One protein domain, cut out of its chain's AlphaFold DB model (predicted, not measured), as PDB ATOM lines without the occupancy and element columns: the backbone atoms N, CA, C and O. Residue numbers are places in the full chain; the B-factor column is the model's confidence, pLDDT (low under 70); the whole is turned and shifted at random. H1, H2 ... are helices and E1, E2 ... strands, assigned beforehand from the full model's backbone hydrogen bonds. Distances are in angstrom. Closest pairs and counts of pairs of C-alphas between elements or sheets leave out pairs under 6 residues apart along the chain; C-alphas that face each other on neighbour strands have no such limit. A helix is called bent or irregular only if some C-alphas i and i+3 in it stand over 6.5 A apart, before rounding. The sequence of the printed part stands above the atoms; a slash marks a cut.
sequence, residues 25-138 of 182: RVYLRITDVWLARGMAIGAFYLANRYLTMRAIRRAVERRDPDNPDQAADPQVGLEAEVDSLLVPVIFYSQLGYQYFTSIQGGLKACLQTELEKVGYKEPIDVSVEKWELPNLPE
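What this domain is: This is residues 25 to 138 of the 182 residues of the protein "uncharacterized protein LOC109474971" of Branchiostoma belcheri (UniProt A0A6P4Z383). A strongly twisted wall of three strands bears two bent helices, H2a over E2, H1b and H2b side by side. Residues 65 to 70 stick out. The 114 printed residues, mixed in class, run E1, H1, E2, H2, E3; the antiparallel sheet runs E2, E1, E3. The whole is compact, radius of gyration of the C-alphas 14.1 A, spans 37 by 37 by 23 A.

Where its parts are: E1, residues 25 to 32, begins at C-alpha (17.850, -28.821, 314.240). H1, 39 to 60, assigned as one helix by its hydrogen bonds, is bent: C-alphas 47, ending H1a, and 50, beginning H1b, are 8.9 A apart. E2 is 85 to 91. H2, 94 to 117, likewise assigned, is bent: C-alphas 105, ending irregular H2a (102 to 105, 7.2 A), and 108, beginning H2b, are 7.4 A apart. E3, 124 to 132, spans 24.1 A.

How they stand to each other: N 29 of E1 and O 127 of E3 are 2.8 A apart. H1b and H2b touch, closest C-alphas Ala 55 and Glu 114, 5.0 A.

The domain as a whole: The link H1 to E2 is long. Residues 134 to 138, among others, have pLDDT under 70.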
ATOM      1  N   ARG A  25      16.774 -29.650 314.768       90.75
ATOM      2  CA  ARG A  25      17.850 -28.821 314.240       90.75
ATOM      3  C   ARG A  25      18.156 -27.651 315.165       90.75
ATOM      4  O   ARG A  25      17.274 -27.103 315.824       90.75
ATOM      5  N   VAL A  26      19.412 -27.224 315.161       91.44
ATOM      6  CA  VAL A  26      19.843 -25.927 315.685       91.44
ATOM      7  C   VAL A  26      20.668 -25.188 314.642       91.44
ATOM      8  O   VAL A  26      21.430 -25.801 313.901       91.44
ATOM      9  N   TYR A  27      20.526 -23.869 314.575       90.25
ATOM     10  CA  TYR A  27      21.353 -23.020 313.722       90.25
ATOM     11  C   TYR A  27      22.437 -22.347 314.558       90.25
ATOM     12  O   TYR A  27      22.137 -21.581 315.476       90.25
ATOM     13  N   LEU A  28      23.692 -22.630 314.220       90.88
ATOM     14  CA  LEU A  28      24.860 -21.973 314.790       90.88
ATOM     15  C   LEU A  28      25.276 -20.820 313.899       90.88
ATOM     16  O   LEU A  28      25.555 -21.025 312.722       90.88
ATOM     17  N   ARG A  29      25.378 -19.621 314.457       89.44
ATOM     18  CA  ARG A  29      25.997 -18.493 313.774       89.44
ATOM     19  C   ARG A  29      27.450 -18.383 314.206       89.44
ATOM     20  O   ARG A  29      27.750 -18.294 315.394       89.44
ATOM     21  N   ILE A  30      28.340 -18.391 313.219       89.69
ATOM     22  CA  ILE A  30      29.777 -18.192 313.402       89.69
ATOM     23  C   ILE A  30      30.148 -16.839 312.798       89.69
ATOM     24  O   ILE A  30      29.936 -16.600 311.606       89.69
ATOM     25  N   THR A  31      30.703 -15.955 313.621       86.69
ATOM     26  CA  THR A  31      31.081 -14.587 313.237       86.69
ATOM     27  C   THR A  31      32.487 -14.253 313.709       86.69
ATOM     28  O   THR A  31      33.064 -14.945 314.542       86.69
ATOM     29  N   ASP A  32      33.048 -13.160 313.205       80.88
ATOM     30  CA  ASP A  32      34.262 -12.570 313.769       80.88
ATOM     31  C   ASP A  32      33.939 -11.915 315.125       80.88
ATOM     32  O   ASP A  32      32.864 -11.331 315.281       80.88
ATOM     33  N   VAL A  33      34.870 -11.923 316.090       74.12
ATOM     34  CA  VAL A  33      34.684 -11.196 317.373       74.12
ATOM     35  C   VAL A  33      34.527  -9.683 317.157       74.12
ATOM     36  O   VAL A  33      33.821  -9.000 317.900       74.12
ATOM     37  N   TRP A  34      35.147  -9.139 316.108       65.88
ATOM     38  CA  TRP A  34      34.994  -7.739 315.727       65.88
ATOM     39  C   TRP A  34      33.833  -7.598 314.734       65.88
ATOM     40  O   TRP A  34      34.024  -7.586 313.518       65.88
ATOM     41  N   LEU A  35      32.625  -7.443 315.289       52.91
ATOM     42  CA  LEU A  35      31.336  -7.228 314.602       52.91
ATOM     43  C   LEU A  35      31.369  -6.215 313.446       52.91
ATOM     44  O   LEU A  35      30.510  -6.247 312.571       52.91
ATOM     45  N   ALA A  36      32.343  -5.304 313.423       50.56
ATOM     46  CA  ALA A  36      32.398  -4.226 312.448       50.56
ATOM     47  C   ALA A  36      32.602  -4.695 311.002       50.56
ATOM     48  O   ALA A  36      32.404  -3.876 310.102       50.56
ATOM     49  N   ARG A  37      33.001  -5.954 310.742       51.16
ATOM     50  CA  ARG A  37      33.146  -6.404 309.351       51.16
ATOM     51  C   ARG A  37      32.583  -7.762 308.972       51.16
ATOM     52  O   ARG A  37      32.261  -7.837 307.801       51.16
ATOM     53  N   GLY A  38      32.466  -8.796 309.812       51.12
ATOM     54  CA  GLY A  38      31.938 -10.119 309.385       51.12
ATOM     55  C   GLY A  38      32.641 -10.751 308.158       51.12
ATOM     56  O   GLY A  38      32.261 -11.814 307.672       51.12
ATOM     57  N   MET A  39      33.655 -10.069 307.625       56.38
ATOM     58  CA  MET A  39      34.260 -10.299 306.327       56.38
ATOM     59  C   MET A  39      35.464 -11.207 306.481       56.38
ATOM     60  O   MET A  39      35.878 -11.776 305.483       56.38
ATOM     61  N   ALA A  40      36.041 -11.357 307.678       76.88
ATOM     62  CA  ALA A  40      37.230 -12.186 307.825       76.88
ATOM     63  C   ALA A  40      36.847 -13.666 307.729       76.88
ATOM     64  O   ALA A  40      37.309 -14.346 306.809       76.88
ATOM     65  N   ILE A  41      35.941 -14.149 308.586       85.00
ATOM     66  CA  ILE A  41      35.462 -15.529 308.508       85.00
ATOM     67  C   ILE A  41      34.587 -15.754 307.274       85.00
ATOM     68  O   ILE A  41      34.728 -16.785 306.622       85.00
ATOM     69  N   GLY A  42      33.744 -14.782 306.901       83.81
ATOM     70  CA  GLY A  42      32.907 -14.861 305.702       83.81
ATOM     71  C   GLY A  42      33.743 -15.011 304.428       83.81
ATOM     72  O   GLY A  42      33.577 -15.977 303.684       83.81
ATOM     73  N   ALA A  43      34.730 -14.135 304.201       84.12
ATOM     74  CA  ALA A  43      35.610 -14.251 303.035       84.12
ATOM     75  C   ALA A  43      36.495 -15.501 303.101       84.12
ATOM     76  O   ALA A  43      36.724 -16.143 302.074       84.12
ATOM     77  N   PHE A  44      36.968 -15.884 304.293       88.06
ATOM     78  CA  PHE A  44      37.722 -17.122 304.459       88.06
ATOM     79  C   PHE A  44      36.881 -18.346 304.085       88.06
ATOM     80  O   PHE A  44      37.371 -19.217 303.370       88.06
ATOM     81  N   TYR A  45      35.617 -18.398 304.510       87.81
ATOM     82  CA  TYR A  45      34.663 -19.438 304.136       87.81
ATOM     83  C   TYR A  45      34.430 -19.481 302.628       87.81
ATOM     84  O   TYR A  45      34.497 -20.559 302.047       87.81
ATOM     85  N   LEU A  46      34.232 -18.339 301.969       86.56
ATOM     86  CA  LEU A  46      34.047 -18.307 300.516       86.56
ATOM     87  C   LEU A  46      35.282 -18.815 299.762       86.56
ATOM     88  O   LEU A  46      35.148 -19.577 298.806       86.56
ATOM     89  N   ALA A  47      36.481 -18.457 300.225       88.19
ATOM     90  CA  ALA A  47      37.735 -18.916 299.632       88.19
ATOM     91  C   ALA A  47      38.070 -20.385 299.967       88.19
ATOM     92  O   ALA A  47      38.720 -21.061 299.172       88.19
ATOM     93  N   ASN A  48      37.629 -20.894 301.125       90.12
ATOM     94  CA  ASN A  48      38.044 -22.189 301.679       90.12
ATOM     95  C   ASN A  48      36.863 -23.080 302.089       90.12
ATOM     96  O   ASN A  48      36.989 -23.891 303.009       90.12
ATOM     97  N   ARG A  49      35.723 -22.977 301.395       87.69
ATOM     98  CA  ARG A  49      34.437 -23.583 301.790       87.69
ATOM     99  C   ARG A  49      34.548 -25.033 302.243       87.69
ATOM    100  O   ARG A  49      34.041 -25.394 303.301       87.69
ATOM    101  N   TYR A  50      35.236 -25.862 301.460       89.69
ATOM    102  CA  TYR A  50      35.434 -27.275 301.786       89.69
ATOM    103  C   TYR A  50      36.203 -27.475 303.102       89.69
ATOM    104  O   TYR A  50      35.794 -28.279 303.938       89.69
ATOM    105  N   LEU A  51      37.300 -26.739 303.303       92.69
ATOM    106  CA  LEU A  51      38.134 -26.854 304.500       92.69
ATOM    107  C   LEU A  51      37.410 -26.322 305.735       92.69
ATOM    108  O   LEU A  51      37.419 -26.983 306.771       92.69
ATOM    109  N   THR A  52      36.728 -25.186 305.603       91.75
ATOM    110  CA  THR A  52      35.932 -24.589 306.676       91.75
ATOM    111  C   THR A  52      34.800 -25.520 307.102       91.75
ATOM    112  O   THR A  52      34.686 -25.840 308.282       91.75
ATOM    113  N   MET A  53      34.017 -26.062 306.160       91.25
ATOM    114  CA  MET A  53      32.964 -27.026 306.497       91.25
ATOM    115  C   MET A  53      33.528 -28.311 307.099       91.25
ATOM    116  O   MET A  53      32.918 -28.881 307.998       91.25
ATOM    117  N   ARG A  54      34.700 -28.777 306.655       92.50
ATOM    118  CA  ARG A  54      35.360 -29.944 307.253       92.50
ATOM    119  C   ARG A  54      35.807 -29.684 308.693       92.50
ATOM    120  O   ARG A  54      35.674 -30.582 309.520       92.50
ATOM    121  N   ALA A  55      36.319 -28.492 308.991       93.75
ATOM    122  CA  ALA A  55      36.668 -28.079 310.350       93.75
ATOM    123  C   ALA A  55      35.423 -28.027 311.249       93.75
ATOM    124  O   ALA A  55      35.420 -28.612 312.329       93.75
ATOM    125  N   ILE A  56      34.332 -27.430 310.759       93.44
ATOM    126  CA  ILE A  56      33.058 -27.367 311.487       93.44
ATOM    127  C   ILE A  56      32.510 -28.771 311.762       93.44
ATOM    128  O   ILE A  56      32.143 -29.082 312.892       93.44
ATOM    129  N   ARG A  57      32.533 -29.657 310.759       93.19
ATOM    130  CA  ARG A  57      32.133 -31.061 310.922       93.19
ATOM    131  C   ARG A  57      32.946 -31.773 311.995       93.19
ATOM    132  O   ARG A  57      32.368 -32.473 312.801       93.19
ATOM    133  N   ARG A  58      34.263 -31.573 312.058       93.06
ATOM    134  CA  ARG A  58      35.100 -32.201 313.098       93.06
ATOM    135  C   ARG A  58      34.790 -31.725 314.512       93.06
ATOM    136  O   ARG A  58      34.976 -32.496 315.444       93.06
ATOM    137  N   ALA A  59      34.365 -30.475 314.663       93.25
ATOM    138  CA  ALA A  59      34.029 -29.915 315.966       93.25
ATOM    139  C   ALA A  59      32.626 -30.321 316.446       93.25
ATOM    140  O   ALA A  59      32.389 -30.378 317.649       93.25
ATOM    141  N   VAL A  60      31.700 -30.565 315.513       92.94
ATOM    142  CA  VAL A  60      30.280 -30.795 315.816       92.94
ATOM    143  C   VAL A  60      29.875 -32.256 315.653       92.94
ATOM    144  O   VAL A  60      29.196 -32.797 316.519       92.94
ATOM    145  N   GLU A  61      30.239 -32.883 314.534       93.06
ATOM    146  CA  GLU A  61      29.743 -34.207 314.173       93.06
ATOM    147  C   GLU A  61      30.319 -35.286 315.082       93.06
ATOM    148  O   GLU A  61      31.535 -35.395 315.260       93.06
ATOM    149  N   ARG A  62      29.440 -36.164 315.570       85.19
ATOM    150  CA  ARG A  62      29.844 -37.397 316.239       85.19
ATOM    151  C   ARG A  62      29.512 -38.583 315.355       85.19
ATOM    152  O   ARG A  62      28.353 -38.812 315.026       85.19
ATOM    153  N   ARG A  63      30.538 -39.348 314.993       83.56
ATOM    154  CA  ARG A  63      30.381 -40.648 314.334       83.56
ATOM    155  C   ARG A  63      30.629 -41.760 315.329       83.56
ATOM    156  O   ARG A  63      31.515 -41.638 316.177       83.56
ATOM    157  N   ASP A  64      29.857 -42.826 315.198       77.12
ATOM    158  CA  ASP A  64      30.112 -44.059 315.919       77.12
ATOM    159  C   ASP A  64      31.375 -44.726 315.330       77.12
ATOM    160  O   ASP A  64      31.400 -45.016 314.130       77.12
ATOM    161  N   PRO A  65      32.455 -44.915 316.113       76.38
ATOM    162  CA  PRO A  65      33.653 -45.594 315.625       76.38
ATOM    163  C   PRO A  65      33.405 -47.074 315.307       76.38
ATOM    164  O   PRO A  65      34.097 -47.621 314.449       76.38
ATOM    165  N   ASP A  66      32.429 -47.701 315.966       81.44
ATOM    166  CA  ASP A  66      32.070 -49.104 315.766       81.44
ATOM    167  C   ASP A  66      31.102 -49.278 314.582       81.44
ATOM    168  O   ASP A  66      30.962 -50.380 314.048       81.44
ATOM    169  N   ASN A  67      30.480 -48.185 314.123       80.25
ATOM    170  CA  ASN A  67      29.583 -48.160 312.972       80.25
ATOM    171  C   ASN A  67      29.856 -46.949 312.047       80.25
ATOM    172  O   ASN A  67      29.100 -45.973 312.049       80.25
ATOM    173  N   PRO A  68      30.925 -46.989 311.227       78.75
ATOM    174  CA  PRO A  68      31.339 -45.859 310.388       78.75
ATOM    175  C   PRO A  68      30.369 -45.539 309.241       78.75
ATOM    176  O   PRO A  68      30.423 -44.428 308.696       78.75
ATOM    177  N   ASP A  69      29.516 -46.500 308.873       80.31
ATOM    178  CA  ASP A  69      28.490 -46.359 307.837       80.31
ATOM    179  C   ASP A  69      27.253 -45.608 308.352       80.31
ATOM    180  O   ASP A  69      26.478 -45.068 307.559       80.31
ATOM    181  N   GLN A  70      27.083 -45.513 309.676       79.62
ATOM    182  CA  GLN A  70      26.042 -44.690 310.273       79.62
ATOM    183  C   GLN A  70      26.345 -43.206 310.047       79.62
ATOM    184  O   GLN A  70      27.471 -42.726 310.220       79.62
ATOM    185  N   ALA A  71      25.311 -42.453 309.665       81.31
ATOM    186  CA  ALA A  71      25.403 -41.003 309.593       81.31
ATOM    187  C   ALA A  71      25.812 -40.431 310.958       81.31
ATOM    188  O   ALA A  71      25.457 -40.966 312.008       81.31
ATOM    189  N   ALA A  72      26.568 -39.332 310.939       88.56
ATOM    190  CA  ALA A  72      26.889 -38.638 312.176       88.56
ATOM    191  C   ALA A  72      25.606 -38.148 312.861       88.56
ATOM    192  O   ALA A  72      24.684 -37.701 312.182       88.56
ATOM    193  N   ASP A  73      25.571 -38.195 314.187       89.19
ATOM    194  CA  ASP A  73      24.482 -37.626 314.976       89.19
ATOM    195  C   ASP A  73      25.059 -36.998 316.254       89.19
ATOM    196  O   ASP A  73      25.514 -37.722 317.148       89.19
ATOM    197  N   PRO A  74      25.122 -35.659 316.349       91.75
ATOM    198  CA  PRO A  74      24.592 -34.664 315.412       91.75
ATOM    199  C   PRO A  74      25.345 -34.615 314.070       91.75
ATOM    200  O   PRO A  74      26.529 -34.947 313.994       91.75
ATOM    201  N   GLN A  75      24.671 -34.146 313.017       92.19
ATOM    202  CA  GLN A  75      25.236 -33.927 311.683       92.19
ATOM    203  C   GLN A  75      25.274 -32.442 311.324       92.19
ATOM    204  O   GLN A  75      24.322 -31.712 311.578       92.19
ATOM    205  N   VAL A  76      26.323 -31.987 310.641       91.19
ATOM    206  CA  VAL A  76      26.330 -30.642 310.053       91.19
ATOM    207  C   VAL A  76      25.679 -30.689 308.671       91.19
ATOM    208  O   VAL A  76      26.119 -31.429 307.781       91.19
ATOM    209  N   GLY A  77      24.643 -29.874 308.480       85.12
ATOM    210  CA  GLY A  77      23.935 -29.757 307.212       85.12
ATOM    211  C   GLY A  77      24.782 -29.117 306.105       85.12
ATOM    212  O   GLY A  77      25.889 -28.616 306.313       85.12
ATOM    213  N   LEU A  78      24.273 -29.180 304.875       71.50
ATOM    214  CA  LEU A  78      24.981 -28.701 303.678       71.50
ATOM    215  C   LEU A  78      24.834 -27.187 303.444       71.50
ATOM    216  O   LEU A  78      25.594 -26.602 302.665       71.50
ATOM    217  N   GLU A  79      23.870 -26.561 304.111       62.44
ATOM    218  CA  GLU A  79      23.466 -25.173 303.905       62.44
ATOM    219  C   GLU A  79      24.190 -24.269 304.896       62.44
ATOM    220  O   GLU A  79      23.795 -24.199 306.043       62.44
ATOM    221  N   ALA A  80      25.242 -23.565 304.487       62.47
ATOM    222  CA  ALA A  80      25.702 -22.405 305.245       62.47
ATOM    223  C   ALA A  80      25.546 -21.165 304.368       62.47
ATOM    224  O   ALA A  80      25.997 -21.180 303.214       62.47
ATOM    225  N   GLU A  81      24.865 -20.143 304.896       57.69
ATOM    226  CA  GLU A  81      24.657 -18.863 304.214       57.69
ATOM    227  C   GLU A  81      26.000 -18.249 303.773       57.69
ATOM    228  O   GLU A  81      27.054 -18.469 304.371       57.69
ATOM    229  N   VAL A  82      25.964 -17.518 302.656       53.41
ATOM    230  CA  VAL A  82      27.151 -17.028 301.930       53.41
ATOM    231  C   VAL A  82      27.844 -15.882 302.682       53.41
ATOM    232  O   VAL A  82      29.066 -15.761 302.611       53.41
ATOM    233  N   ASP A  83      27.082 -15.108 303.463       51.69
ATOM    234  CA  ASP A  83      27.535 -13.831 304.038       51.69
ATOM    235  C   ASP A  83      27.694 -13.867 305.571       51.69
ATOM    236  O   ASP A  83      28.389 -13.038 306.155       51.69
ATOM    237  N   SER A  84      27.090 -14.859 306.229       61.22
ATOM    238  CA  SER A  84      27.318 -15.206 307.632       61.22
ATOM    239  C   SER A  84      27.288 -16.727 307.724       61.22
ATOM    240  O   SER A  84      26.396 -17.342 307.150       61.22
ATOM    241  N   LEU A  85      28.267 -17.357 308.379       81.25
ATOM    242  CA  LEU A  85      28.304 -18.814 308.544       81.25
ATOM    243  C   LEU A  85      27.177 -19.241 309.491       81.25
ATOM    244  O   LEU A  85      27.393 -19.470 310.680       81.25
ATOM    245  N   LEU A  86      25.959 -19.300 308.963       88.00
ATOM    246  CA  LEU A  86      24.793 -19.835 309.636       88.00
ATOM    247  C   LEU A  86      24.714 -21.321 309.306       88.00
ATOM    248  O   LEU A  86      24.313 -21.697 308.210       88.00
ATOM    249  N   VAL A  87      25.159 -22.154 310.236       90.50
ATOM    250  CA  VAL A  87      25.356 -23.586 310.036       90.50
ATOM    251  C   VAL A  87      24.246 -24.369 310.741       90.50
ATOM    252  O   VAL A  87      24.161 -24.322 311.970       90.50
ATOM    253  N   PRO A  88      23.419 -25.133 310.011       91.25
ATOM    254  CA  PRO A  88      22.468 -26.053 310.595       91.25
ATOM    255  C   PRO A  88      23.204 -27.277 311.136       91.25
ATOM    256  O   PRO A  88      24.007 -27.914 310.448       91.25
ATOM    257  N   VAL A  89      22.882 -27.622 312.372       92.69
ATOM    258  CA  VAL A  89      23.247 -28.872 313.023       92.69
ATOM    259  C   VAL A  89      21.964 -29.668 313.197       92.69
ATOM    260  O   VAL A  89      21.044 -29.228 313.882       92.69
ATOM    261  N   ILE A  90      21.893 -30.801 312.513       91.38
ATOM    262  CA  ILE A  90      20.735 -31.682 312.415       91.38
ATOM    263  C   ILE A  90      20.922 -32.824 313.412       91.38
ATOM    264  O   ILE A  90      21.999 -33.415 313.503       91.38
ATOM    265  N   PHE A  91      19.866 -33.133 314.146       90.69
ATOM    266  CA  PHE A  91      19.772 -34.267 315.052       90.69
ATOM    267  C   PHE A  91      18.867 -35.310 314.409       90.69
ATOM    268  O   PHE A  91      17.740 -34.989 314.032       90.69
ATOM    269  N   TYR A  92      19.323 -36.554 314.318       88.19
ATOM    270  CA  TYR A  92      18.480 -37.683 313.897       88.19
ATOM    271  C   TYR A  92      17.987 -38.507 315.085       88.19
ATOM    272  O   TYR A  92      17.084 -39.331 314.946       88.19
ATOM    273  N   SER A  93      18.537 -38.261 316.274       86.12
ATOM    274  CA  SER A  93      18.064 -38.848 317.516       86.12
ATOM    275  C   SER A  93      18.147 -37.866 318.680       86.12
ATOM    276  O   SER A  93      18.862 -36.861 318.659       86.12
ATOM    277  N   GLN A  94      17.453 -38.214 319.762       85.25
ATOM    278  CA  GLN A  94      17.573 -37.501 321.026       85.25
ATOM    279  C   GLN A  94      19.000 -37.570 321.606       85.25
ATOM    280  O   GLN A  94      19.430 -36.631 322.275       85.25
ATOM    281  N   LEU A  95      19.748 -38.649 321.348       86.38
ATOM    282  CA  LEU A  95      21.135 -38.774 321.808       86.38
ATOM    283  C   LEU A  95      22.045 -37.760 321.107       86.38
ATOM    284  O   LEU A  95      22.894 -37.163 321.766       86.38
ATOM    285  N   GLY A  96      21.835 -37.510 319.811       87.00
ATOM    286  CA  GLY A  96      22.551 -36.466 319.075       87.00
ATOM    287  C   GLY A  96      22.316 -35.079 319.669       87.00
ATOM    288  O   GLY A  96      23.262 -34.316 319.878       87.00
ATOM    289  N   TYR A  97      21.069 -34.783 320.039       89.19
ATOM    290  CA  TYR A  97      20.717 -33.555 320.752       89.19
ATOM    291  C   TYR A  97      21.406 -33.449 322.122       89.19
ATOM    292  O   TYR A  97      22.042 -32.436 322.409       89.19
ATOM    293  N   GLN A  98      21.326 -34.495 322.953       87.06
ATOM    294  CA  GLN A  98      21.966 -34.521 324.277       87.06
ATOM    295  C   GLN A  98      23.490 -34.382 324.188       87.06
ATOM    296  O   GLN A  98      24.114 -33.705 325.004       87.06
ATOM    297  N   TYR A  99      24.105 -35.008 323.184       87.81
ATOM    298  CA  TYR A  99      25.528 -34.840 322.934       87.81
ATOM    299  C   TYR A  99      25.846 -33.386 322.585       87.81
ATOM    300  O   TYR A  99      26.733 -32.789 323.196       87.81
ATOM    301  N   PHE A 100      25.104 -32.795 321.649       90.50
ATOM    302  CA  PHE A 100      25.345 -31.423 321.228       90.50
ATOM    303  C   PHE A 100      25.234 -30.422 322.385       90.50
ATOM    304  O   PHE A 100      26.122 -29.588 322.566       90.50
ATOM    305  N   THR A 101      24.195 -30.533 323.217       88.31
ATOM    306  CA  THR A 101      24.037 -29.660 324.391       88.31
ATOM    307  C   THR A 101      25.172 -29.839 325.398       88.31
ATOM    308  O   THR A 101      25.625 -28.858 325.984       88.31
ATOM    309  N   SER A 102      25.711 -31.055 325.550       87.75
ATOM    310  CA  SER A 102      26.857 -31.300 326.436       87.75
ATOM    311  C   SER A 102      28.174 -30.686 325.942       87.75
ATOM    312  O   SER A 102      29.015 -30.315 326.761       87.75
ATOM    313  N   ILE A 103      28.365 -30.544 324.622       87.19
ATOM    314  CA  ILE A 103      29.572 -29.918 324.052       87.19
ATOM    315  C   ILE A 103      29.429 -28.407 323.847       87.19
ATOM    316  O   ILE A 103      30.435 -27.737 323.622       87.19
ATOM    317  N   GLN A 104      28.214 -27.856 323.935       86.62
ATOM    318  CA  GLN A 104      27.915 -26.461 323.600       86.62
ATOM    319  C   GLN A 104      28.832 -25.465 324.332       86.62
ATOM    320  O   GLN A 104      29.382 -24.563 323.699       86.62
ATOM    321  N   GLY A 105      29.092 -25.678 325.627       84.94
ATOM    322  CA  GLY A 105      29.985 -24.821 326.421       84.94
ATOM    323  C   GLY A 105      31.458 -24.840 325.977       84.94
ATOM    324  O   GLY A 105      32.186 -23.878 326.213       84.94
ATOM    325  N   GLY A 106      31.908 -25.904 325.304       89.50
ATOM    326  CA  GLY A 106      33.264 -26.040 324.756       89.50
ATOM    327  C   GLY A 106      33.356 -25.821 323.243       89.50
ATOM    328  O   GLY A 106      34.458 -25.769 322.688       89.50
ATOM    329  N   LEU A 107      32.216 -25.679 322.562       91.81
ATOM    330  CA  LEU A 107      32.133 -25.715 321.106       91.81
ATOM    331  C   LEU A 107      32.924 -24.583 320.447       91.81
ATOM    332  O   LEU A 107      33.624 -24.820 319.467       91.81
ATOM    333  N   LYS A 108      32.887 -23.373 321.018       93.12
ATOM    334  CA  LYS A 108      33.668 -22.226 320.529       93.12
ATOM    335  C   LYS A 108      35.168 -22.526 320.487       93.12
ATOM    336  O   LYS A 108      35.812 -22.301 319.468       93.12
ATOM    337  N   ALA A 109      35.721 -23.057 321.578       94.12
ATOM    338  CA  ALA A 109      37.145 -23.383 321.664       94.12
ATOM    339  C   ALA A 109      37.526 -24.539 320.722       94.12
ATOM    340  O   ALA A 109      38.582 -24.507 320.085       94.12
ATOM    341  N   CYS A 110      36.649 -25.539 320.598       93.69
ATOM    342  CA  CYS A 110      36.835 -26.648 319.666       93.69
ATOM    343  C   CYS A 110      36.840 -26.165 318.205       93.69
ATOM    344  O   CYS A 110      37.766 -26.478 317.456       93.69
ATOM    345  N   LEU A 111      35.870 -25.327 317.822       94.00
ATOM    346  CA  LEU A 111      35.788 -24.726 316.490       94.00
ATOM    347  C   LEU A 111      36.999 -23.847 316.181       94.00
ATOM    348  O   LEU A 111      37.571 -23.983 315.104       94.00
ATOM    349  N   GLN A 112      37.429 -23.004 317.124       94.50
ATOM    350  CA  GLN A 112      38.641 -22.194 316.975       94.50
ATOM    351  C   GLN A 112      39.858 -23.083 316.668       94.50
ATOM    352  O   GLN A 112      40.578 -22.845 315.700       94.50
ATOM    353  N   THR A 113      40.030 -24.170 317.425       96.44
ATOM    354  CA  THR A 113      41.136 -25.123 317.240       96.44
ATOM    355  C   THR A 113      41.091 -25.812 315.870       96.44
ATOM    356  O   THR A 113      42.125 -26.001 315.230       96.44
ATOM    357  N   GLU A 114      39.911 -26.220 315.397       96.62
ATOM    358  CA  GLU A 114      39.764 -26.854 314.079       96.62
ATOM    359  C   GLU A 114      39.958 -25.865 312.919       96.62
ATOM    360  O   GLU A 114      40.535 -26.230 311.891       96.62
ATOM    361  N   LEU A 115      39.531 -24.611 313.081       94.50
ATOM    362  CA  LEU A 115      39.726 -23.546 312.097       94.50
ATOM    363  C   LEU A 115      41.200 -23.131 311.971       94.50
ATOM    364  O   LEU A 115      41.701 -22.946 310.857       94.50
ATOM    365  N   GLU A 116      41.936 -23.099 313.082       95.25
ATOM    366  CA  GLU A 116      43.379 -22.838 313.082       95.25
ATOM    367  C   GLU A 116      44.155 -23.873 312.262       95.25
ATOM    368  O   GLU A 116      45.062 -23.513 311.504       95.25
ATOM    369  N   LYS A 117      43.758 -25.152 312.329       96.50
ATOM    370  CA  LYS A 117      44.368 -26.241 311.542       96.50
ATOM    371  C   LYS A 117      44.210 -26.054 310.035       96.50
ATOM    372  O   LYS A 117      45.018 -26.585 309.276       96.50
ATOM    373  N   VAL A 118      43.179 -25.331 309.595       94.38
ATOM    374  CA  VAL A 118      42.937 -25.029 308.175       94.38
ATOM    375  C   VAL A 118      43.393 -23.624 307.776       94.38
ATOM    376  O   VAL A 118      43.201 -23.227 306.631       94.38
ATOM    377  N   GLY A 119      44.054 -22.897 308.684       92.44
ATOM    378  CA  GLY A 119      44.716 -21.624 308.401       92.44
ATOM    379  C   GLY A 119      43.968 -20.375 308.867       92.44
ATOM    380  O   GLY A 119      44.489 -19.277 308.669       92.44
ATOM    381  N   TYR A 120      42.805 -20.508 309.510       91.56
ATOM    382  CA  TYR A 120      42.082 -19.372 310.080       91.56
ATOM    383  C   TYR A 120      42.461 -19.175 311.549       91.56
ATOM    384  O   TYR A 120      42.101 -19.979 312.400       91.56
ATOM    385  N   LYS A 121      43.220 -18.114 311.836       91.25
ATOM    386  CA  LYS A 121      43.800 -17.850 313.167       91.25
ATOM    387  C   LYS A 121      43.136 -16.702 313.917       91.25
ATOM    388  O   LYS A 121      43.484 -16.435 315.062       91.25
ATOM    389  N   GLU A 122      42.227 -16.000 313.257       89.44
ATOM    390  CA  GLU A 122      41.502 -14.903 313.878       89.44
ATOM    391  C   GLU A 122      40.471 -15.458 314.871       89.44
ATOM    392  O   GLU A 122      39.973 -16.576 314.691       89.44
ATOM    393  N   PRO A 123      40.148 -14.716 315.937       89.88
ATOM    394  CA  PRO A 123      39.174 -15.163 316.916       89.88
ATOM    395  C   PRO A 123      37.756 -15.136 316.334       89.88
ATOM    396  O   PRO A 123      37.330 -14.141 315.733       89.88
ATOM    397  N   ILE A 124      37.005 -16.210 316.571       89.81
ATOM    398  CA  ILE A 124      35.582 -16.306 316.229       89.81
ATOM    399  C   ILE A 124      34.687 -16.053 317.442       89.81
ATOM    400  O   ILE A 124      35.095 -16.206 318.597       89.81
ATOM    401  N   ASP A 125      33.432 -15.744 317.164       89.06
ATOM    402  CA  ASP A 125      32.329 -15.920 318.090       89.06
ATOM    403  C   ASP A 125      31.332 -16.945 317.548       89.06
ATOM    404  O   ASP A 125      31.226 -17.143 316.334       89.06
ATOM    405  N   VAL A 126      30.657 -17.641 318.462       89.88
ATOM    406  CA  VAL A 126      29.703 -18.702 318.131       89.88
ATOM    407  C   VAL A 126      28.458 -18.492 318.971       89.88
ATOM    408  O   VAL A 126      28.526 -18.547 320.198       89.88
ATOM    409  N   SER A 127      27.326 -18.282 318.311       88.00
ATOM    410  CA  SER A 127      26.025 -18.136 318.954       88.00
ATOM    411  C   SER A 127      25.031 -19.156 318.407       88.00
ATOM    412  O   SER A 127      25.144 -19.642 317.281       88.00
ATOM    413  N   VAL A 128      24.040 -19.491 319.228       89.56
ATOM    414  CA  VAL A 128      22.882 -20.275 318.800       89.56
ATOM    415  C   VAL A 128      21.777 -19.305 318.398       89.56
ATOM    416  O   VAL A 128      21.338 -18.505 319.218       89.56
ATOM    417  N   GLU A 129      21.332 -19.369 317.144       85.44
ATOM    418  CA  GLU A 129      20.320 -18.449 316.602       85.44
ATOM    419  C   GLU A 129      18.898 -18.979 316.772       85.44
ATOM    420  O   GLU A 129      17.994 -18.253 317.179       85.44
ATOM    421  N   LYS A 130      18.680 -20.250 316.423       85.50
ATOM    422  CA  LYS A 130      17.338 -20.835 316.364       85.50
ATOM    423  C   LYS A 130      17.381 -22.333 316.627       85.50
ATOM    424  O   LYS A 130      18.227 -23.029 316.072       85.50
ATOM    425  N   TRP A 131      16.420 -22.811 317.412       86.69
ATOM    426  CA  TRP A 131      16.112 -24.230 317.595       86.69
ATOM    427  C   TRP A 131      14.828 -24.601 316.849       86.69
ATOM    428  O   TRP A 131      13.848 -23.857 316.877       86.69
ATOM    429  N   GLU A 132      14.830 -25.770 316.219       86.38
ATOM    430  CA  GLU A 132      13.685 -26.401 315.563       86.38
ATOM    431  C   GLU A 132      13.594 -27.844 316.075       86.38
ATOM    432  O   GLU A 132      14.306 -28.723 315.601       86.38
ATOM    433  N   LEU A 133      12.771 -28.091 317.097       83.44
ATOM    434  CA  LEU A 133      12.581 -29.412 317.717       83.44
ATOM    435  C   LEU A 133      11.103 -29.830 317.599       83.44
ATOM    436  O   LEU A 133      10.249 -28.942 317.534       83.44
ATOM    437  N   PRO A 134      10.763 -31.135 317.656       65.19
ATOM    438  CA  PRO A 134       9.427 -31.663 317.344       65.19
ATOM    439  C   PRO A 134       8.303 -31.141 318.246       65.19
ATOM    440  O   PRO A 134       7.138 -31.296 317.908       65.19
ATOM    441  N   ASN A 135       8.646 -30.533 319.387       58.84
ATOM    442  CA  ASN A 135       7.706 -30.088 320.417       58.84
ATOM    443  C   ASN A 135       7.905 -28.617 320.834       58.84
ATOM    444  O   ASN A 135       7.489 -28.221 321.923       58.84
ATOM    445  N   LEU A 136       8.556 -27.793 320.008       52.44
ATOM    446  CA  LEU A 136       8.581 -26.344 320.232       52.44
ATOM    447  C   LEU A 136       7.252 -25.748 319.730       52.44
ATOM    448  O   LEU A 136       6.922 -25.960 318.565       52.44
ATOM    449  N   PRO A 137       6.474 -25.023 320.560       41.84
ATOM    450  CA  PRO A 137       5.227 -24.420 320.097       41.84
ATOM    451  C   PRO A 137       5.484 -23.513 318.883       41.84
ATOM    452  O   PRO A 137       6.418 -22.703 318.893       41.84
ATOM    453  N   GLU A 138       4.656 -23.652 317.839       37.25
ATOM    454  CA  GLU A 138       4.670 -22.818 316.629       37.25
ATOM    455  C   GLU A 138       4.338 -21.365 316.999       37.25
ATOM    456  O   GLU A 138       3.188 -20.932 317.005       37.25
TER     457      GLU A 138